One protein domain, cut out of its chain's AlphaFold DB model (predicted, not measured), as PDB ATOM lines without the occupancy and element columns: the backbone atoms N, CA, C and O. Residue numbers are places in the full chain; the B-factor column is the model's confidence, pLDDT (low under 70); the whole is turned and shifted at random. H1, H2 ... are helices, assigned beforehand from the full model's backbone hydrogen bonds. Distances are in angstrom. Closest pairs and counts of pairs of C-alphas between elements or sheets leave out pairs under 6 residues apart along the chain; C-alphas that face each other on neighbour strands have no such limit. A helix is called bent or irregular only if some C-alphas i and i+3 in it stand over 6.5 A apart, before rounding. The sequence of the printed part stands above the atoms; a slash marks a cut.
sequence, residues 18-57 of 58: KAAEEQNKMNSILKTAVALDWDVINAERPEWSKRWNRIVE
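What this domain is: This is residues 18 to 57 of the 58 residues of an uncharacterized protein of Ralstonia pickettii (UniProt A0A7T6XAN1). Two helices, H1 and then the longer H2, follow one another along an elongated, open path, joined by the strung-out link of residues 31 to 37, with no shared core between them. H2 has a kink of 60 degrees near residue 45, where the path turns. The printed part has 40 residues with two named helices, in the order H1, H2, and no named strand; the class is all helix. The whole is extended, with a radius of gyration of the C-alphas of 16.2 A and spans of 43 by 23 by 16 A.

Where its parts are: H1, residues 18 to 30, begins at C-alpha 18 at (6.706, -14.573, -59.502) and measures 18.4 A from first to last C-alpha. H2, residues 38 to 55, runs from C-alpha 38 at (22.162, -16.863, -32.851) to C-alpha 55 at (40.467, -29.748, -39.652), a length of 23.4 A. H2 is irregular: C-alphas 43 and 46 are 7.5 A apart.

How they stand to each other: H1 and H2 are apart, with no C-alpha of the one within 8 A of the other. Residues 18 to 57 stand free: no C-alpha 8 or more residues away along the chain comes within 10 A. In H1 every O i to N i+4 pair is within hydrogen-bond range, and in H2 12 of 14 are.

The domain as a whole: The two C-alphas farthest apart are those of Lys 18 and Arg 54, 43.9 A from each other. The C-alphas of the first and last printed residues, Lys 18 and Glu 57, are 39.7 A apart. The printed part has no cut, and its one link between helices, from H1 to H2, is short, with 7 residues. The mean pLDDT of the printed part is 93.8, and no printed residue is under 70.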
ATOM      1  N   LYS A  18       5.512 -13.760 -59.795       87.38
ATOM      2  CA  LYS A  18       6.706 -14.573 -59.502       87.38
ATOM      3  C   LYS A  18       7.218 -14.448 -58.059       87.38
ATOM      4  O   LYS A  18       7.693 -15.419 -57.485       87.38
ATOM      5  N   ALA A  19       7.081 -13.272 -57.441       86.25
ATOM      6  CA  ALA A  19       7.504 -13.073 -56.057       86.25
ATOM      7  C   ALA A  19       6.665 -13.888 -55.055       86.25
ATOM      8  O   ALA A  19       7.199 -14.405 -54.079       86.25
ATOM      9  N   ALA A  20       5.360 -14.028 -55.303       89.19
ATOM     10  CA  ALA A  20       4.480 -14.836 -54.462       89.19
ATOM     11  C   ALA A  20       4.734 -16.342 -54.654       89.19
ATOM     12  O   ALA A  20       4.700 -17.100 -53.686       89.19
ATOM     13  N   GLU A  21       5.029 -16.773 -55.884       90.38
ATOM     14  CA  GLU A  21       5.385 -18.164 -56.197       90.38
ATOM     15  C   GLU A  21       6.660 -18.600 -55.460       90.38
ATOM     16  O   GLU A  21       6.674 -19.635 -54.790       90.38
ATOM     17  N   GLU A  22       7.707 -17.777 -55.509       88.50
ATOM     18  CA  GLU A  22       8.975 -18.048 -54.824       88.50
ATOM     19  C   GLU A  22       8.826 -18.018 -53.294       88.50
ATOM     20  O   GLU A  22       9.360 -18.895 -52.610       88.50
ATOM     21  N   GLN A  23       8.017 -17.103 -52.744       88.25
ATOM     22  CA  GLN A  23       7.707 -17.109 -51.311       88.25
ATOM     23  C   GLN A  23       6.971 -18.388 -50.886       88.25
ATOM     24  O   GLN A  23       7.261 -18.944 -49.829       88.25
ATOM     25  N   ASN A  24       6.036 -18.898 -51.693       90.12
ATOM     26  CA  ASN A  24       5.332 -20.149 -51.389       90.12
ATOM     27  C   ASN A  24       6.276 -21.360 -51.392       90.12
ATOM     28  O   ASN A  24       6.170 -22.247 -50.536       90.12
ATOM     29  N   LYS A  25       7.235 -21.377 -52.324       90.75
ATOM     30  CA  LYS A  25       8.304 -22.378 -52.348       90.75
ATOM     31  C   LYS A  25       9.169 -22.284 -51.092       90.75
ATOM     32  O   LYS A  25       9.396 -23.303 -50.441       90.75
ATOM     33  N   MET A  26       9.577 -21.076 -50.699       89.19
ATOM     34  CA  MET A  26      10.338 -20.863 -49.467       89.19
ATOM     35  C   MET A  26       9.549 -21.299 -48.227       89.19
ATOM     36  O   MET A  26      10.067 -22.054 -47.414       89.19
ATOM     37  N   ASN A  27       8.268 -20.938 -48.118       89.69
ATOM     38  CA  ASN A  27       7.402 -21.371 -47.017       89.69
ATOM     39  C   ASN A  27       7.328 -22.899 -46.892       89.69
ATOM     40  O   ASN A  27       7.203 -23.421 -45.788       89.69
ATOM     41  N   SER A  28       7.410 -23.626 -48.008       93.25
ATOM     42  CA  SER A  28       7.450 -25.092 -47.994       93.25
ATOM     43  C   SER A  28       8.787 -25.625 -47.471       93.25
ATOM     44  O   SER A  28       8.783 -26.546 -46.659       93.25
ATOM     45  N   ILE A  29       9.908 -25.015 -47.867       91.75
ATOM     46  CA  ILE A  29      11.256 -25.352 -47.374       91.75
ATOM     47  C   ILE A  29      11.370 -25.079 -45.867       91.75
ATOM     48  O   ILE A  29      11.921 -25.889 -45.122       91.75
ATOM     49  N   LEU A  30      10.804 -23.963 -45.398       90.31
ATOM     50  CA  LEU A  30      10.877 -23.553 -43.996       90.31
ATOM     51  C   LEU A  30      10.177 -24.527 -43.037       90.31
ATOM     52  O   LEU A  30      10.545 -24.576 -41.870       90.31
ATOM     53  N   LYS A  31       9.232 -25.353 -43.510       94.06
ATOM     54  CA  LYS A  31       8.578 -26.384 -42.678       94.06
ATOM     55  C   LYS A  31       9.542 -27.452 -42.167       94.06
ATOM     56  O   LYS A  31       9.263 -28.077 -41.150       94.06
ATOM     57  N   THR A  32      10.638 -27.685 -42.883       96.06
ATOM     58  CA  THR A  32      11.671 -28.665 -42.517       96.06
ATOM     59  C   THR A  32      12.978 -28.005 -42.093       96.06
ATOM     60  O   THR A  32      13.935 -28.700 -41.761       96.06
ATOM     61  N   ALA A  33      13.054 -26.676 -42.149       94.12
ATOM     62  CA  ALA A  33      14.254 -25.947 -41.785       94.12
ATOM     63  C   ALA A  33      14.413 -25.892 -40.262       94.12
ATOM     64  O   ALA A  33      13.443 -25.739 -39.521       94.12
ATOM     65  N   VAL A  34      15.660 -25.963 -39.804       95.31
ATOM     66  CA  VAL A  34      16.015 -25.673 -38.414       95.31
ATOM     67  C   VAL A  34      16.354 -24.191 -38.320       95.31
ATOM     68  O   VAL A  34      17.216 -23.701 -39.052       95.31
ATOM     69  N   ALA A  35      15.665 -23.471 -37.436       92.81
ATOM     70  CA  ALA A  35      16.002 -22.087 -37.140       92.81
ATOM     71  C   ALA A  35      17.350 -22.034 -36.409       92.81
ATOM     72  O   ALA A  35      17.560 -22.755 -35.435       92.81
ATOM     73  N   LEU A  36      18.260 -21.186 -36.887       94.81
ATOM     74  CA  LEU A  36      19.529 -20.954 -36.207       94.81
ATOM     75  C   LEU A  36      19.295 -20.125 -34.944       94.81
ATOM     76  O   LEU A  36      18.725 -19.035 -35.012       94.81
ATOM     77  N   ASP A  37      19.781 -20.631 -33.815       97.19
ATOM     78  CA  ASP A  37      19.855 -19.887 -32.562       97.19
ATOM     79  C   ASP A  37      21.142 -19.058 -32.542       97.19
ATOM     80  O   ASP A  37      22.243 -19.576 -32.344       97.19
ATOM     81  N   TRP A  38      21.009 -17.755 -32.785       96.25
ATOM     82  CA  TRP A  38      22.162 -16.863 -32.851       96.25
ATOM     83  C   TRP A  38      22.873 -16.680 -31.515       96.25
ATOM     84  O   TRP A  38      24.075 -16.417 -31.532       96.25
ATOM     85  N   ASP A  39      22.193 -16.854 -30.383       98.00
ATOM     86  CA  ASP A  39      22.821 -16.717 -29.071       98.00
ATOM     87  C   ASP A  39      23.780 -17.885 -28.830       98.00
ATOM     88  O   ASP A  39      24.944 -17.672 -28.481       98.00
ATOM     89  N   VAL A  40      23.347 -19.110 -29.151       97.75
ATOM     90  CA  VAL A  40      24.211 -20.302 -29.123       97.75
ATOM     91  C   VAL A  40      25.361 -20.162 -30.115       97.75
ATOM     92  O   VAL A  40      26.519 -20.373 -29.751       97.75
ATOM     93  N   ILE A  41      25.067 -19.776 -31.366       97.38
ATOM     94  CA  ILE A  41      26.108 -19.598 -32.386       97.38
ATOM     95  C   ILE A  41      27.159 -18.600 -31.899       97.38
ATOM     96  O   ILE A  41      28.349 -18.856 -32.034       97.38
ATOM     97  N   ASN A  42      26.748 -17.459 -31.346       97.50
ATOM     98  CA  ASN A  42      27.680 -16.424 -30.914       97.50
ATOM     99  C   ASN A  42      28.503 -16.849 -29.695       97.50
ATOM    100  O   ASN A  42      29.696 -16.546 -29.661       97.50
ATOM    101  N   ALA A  43      27.906 -17.576 -28.748       98.06
ATOM    102  CA  ALA A  43      28.617 -18.114 -27.592       98.06
ATOM    103  C   ALA A  43      29.690 -19.144 -27.995       98.06
ATOM    104  O   ALA A  43      30.816 -19.094 -27.503       98.06
ATOM    105  N   GLU A  44      29.371 -20.042 -28.929       98.06
ATOM    106  CA  GLU A  44      30.219 -21.193 -29.271       98.06
ATOM    107  C   GLU A  44      31.182 -20.948 -30.445       98.06
ATOM    108  O   GLU A  44      32.159 -21.687 -30.626       98.06
ATOM    109  N   ARG A  45      30.948 -19.896 -31.244       97.62
ATOM    110  CA  ARG A  45      31.746 -19.557 -32.436       97.62
ATOM    111  C   ARG A  45      33.261 -19.636 -32.210       97.62
ATOM    112  O   ARG A  45      33.919 -20.222 -33.069       97.62
ATOM    113  N   PRO A  46      33.843 -19.113 -31.107       97.50
ATOM    114  CA  PRO A  46      35.292 -19.166 -30.912       97.50
ATOM    115  C   PRO A  46      35.851 -20.595 -30.915       97.50
ATOM    116  O   PRO A  46      36.886 -20.856 -31.529       97.50
ATOM    117  N   GLU A  47      35.161 -21.535 -30.267       97.81
ATOM    118  CA  GLU A  47      35.604 -22.928 -30.183       97.81
ATOM    119  C   GLU A  47      35.392 -23.676 -31.499       97.81
ATOM    120  O   GLU A  47      36.265 -24.431 -31.939       97.81
ATOM    121  N   TRP A  48      34.271 -23.445 -32.181       97.06
ATOM    122  CA  TRP A  48      34.023 -24.068 -33.481       97.06
ATOM    123  C   TRP A  48      34.986 -23.573 -34.557       97.06
ATOM    124  O   TRP A  48      35.483 -24.389 -35.331       97.06
ATOM    125  N   SER A  49      35.330 -22.283 -34.560       96.44
ATOM    126  CA  SER A  49      36.344 -21.730 -35.462       96.44
ATOM    127  C   SER A  49      37.714 -22.375 -35.237       96.44
ATOM    128  O   SER A  49      38.338 -22.816 -36.197       96.44
ATOM    129  N   LYS A  50      38.162 -22.551 -33.983       96.75
ATOM    130  CA  LYS A  50      39.415 -23.284 -33.698       96.75
ATOM    131  C   LYS A  50      39.390 -24.710 -34.259       96.75
ATOM    132  O   LYS A  50      40.382 -25.169 -34.827       96.75
ATOM    133  N   ARG A  51      38.266 -25.422 -34.103       96.81
ATOM    134  CA  ARG A  51      38.096 -26.789 -34.630       96.81
ATOM    135  C   ARG A  51      38.132 -26.811 -36.157       96.81
ATOM    136  O   ARG A  51      38.817 -27.662 -36.718       96.81
ATOM    137  N   TRP A  52      37.430 -25.885 -36.806       95.88
ATOM    138  CA  TRP A  52      37.375 -25.766 -38.261       95.88
ATOM    139  C   TRP A  52      38.752 -25.476 -38.861       95.88
ATOM    140  O   TRP A  52      39.195 -26.229 -39.726       95.88
ATOM    141  N   ASN A  53      39.484 -24.494 -38.329       95.50
ATOM    142  CA  ASN A  53      40.820 -24.139 -38.821       95.50
ATOM    143  C   ASN A  53      41.795 -25.319 -38.731       95.50
ATOM    144  O   ASN A  53      42.607 -25.533 -39.623       95.50
ATOM    145  N   ARG A  54      41.692 -26.133 -37.673       93.00
ATOM    146  CA  ARG A  54      42.541 -27.322 -37.507       93.00
ATOM    147  C   ARG A  54      42.221 -28.436 -38.509       93.00
ATOM    148  O   ARG A  54      43.109 -29.217 -38.845       93.00
ATOM    149  N   ILE A  55      40.955 -28.582 -38.899       94.06
ATOM    150  CA  ILE A  55      40.467 -29.748 -39.652       94.06
ATOM    151  C   ILE A  55      40.353 -29.451 -41.153       94.06
ATOM    152  O   ILE A  55      40.616 -30.343 -41.955       94.06
ATOM    153  N   VAL A  56      39.974 -28.229 -41.530       94.12
ATOM    154  CA  VAL A  56      39.605 -27.872 -42.907       94.12
ATOM    155  C   VAL A  56      40.580 -26.878 -43.532       94.12
ATOM    156  O   VAL A  56      41.080 -27.139 -44.621       94.12
ATOM    157  N   GLU A  57      40.882 -25.767 -42.861       86.00
ATOM    158  CA  GLU A  57      41.630 -24.636 -43.451       86.00
ATOM    159  C   GLU A  57      43.161 -24.769 -43.364       86.00
ATOM    160  O   GLU A  57      43.839 -23.772 -43.145       86.00
TER     161      GLU A  57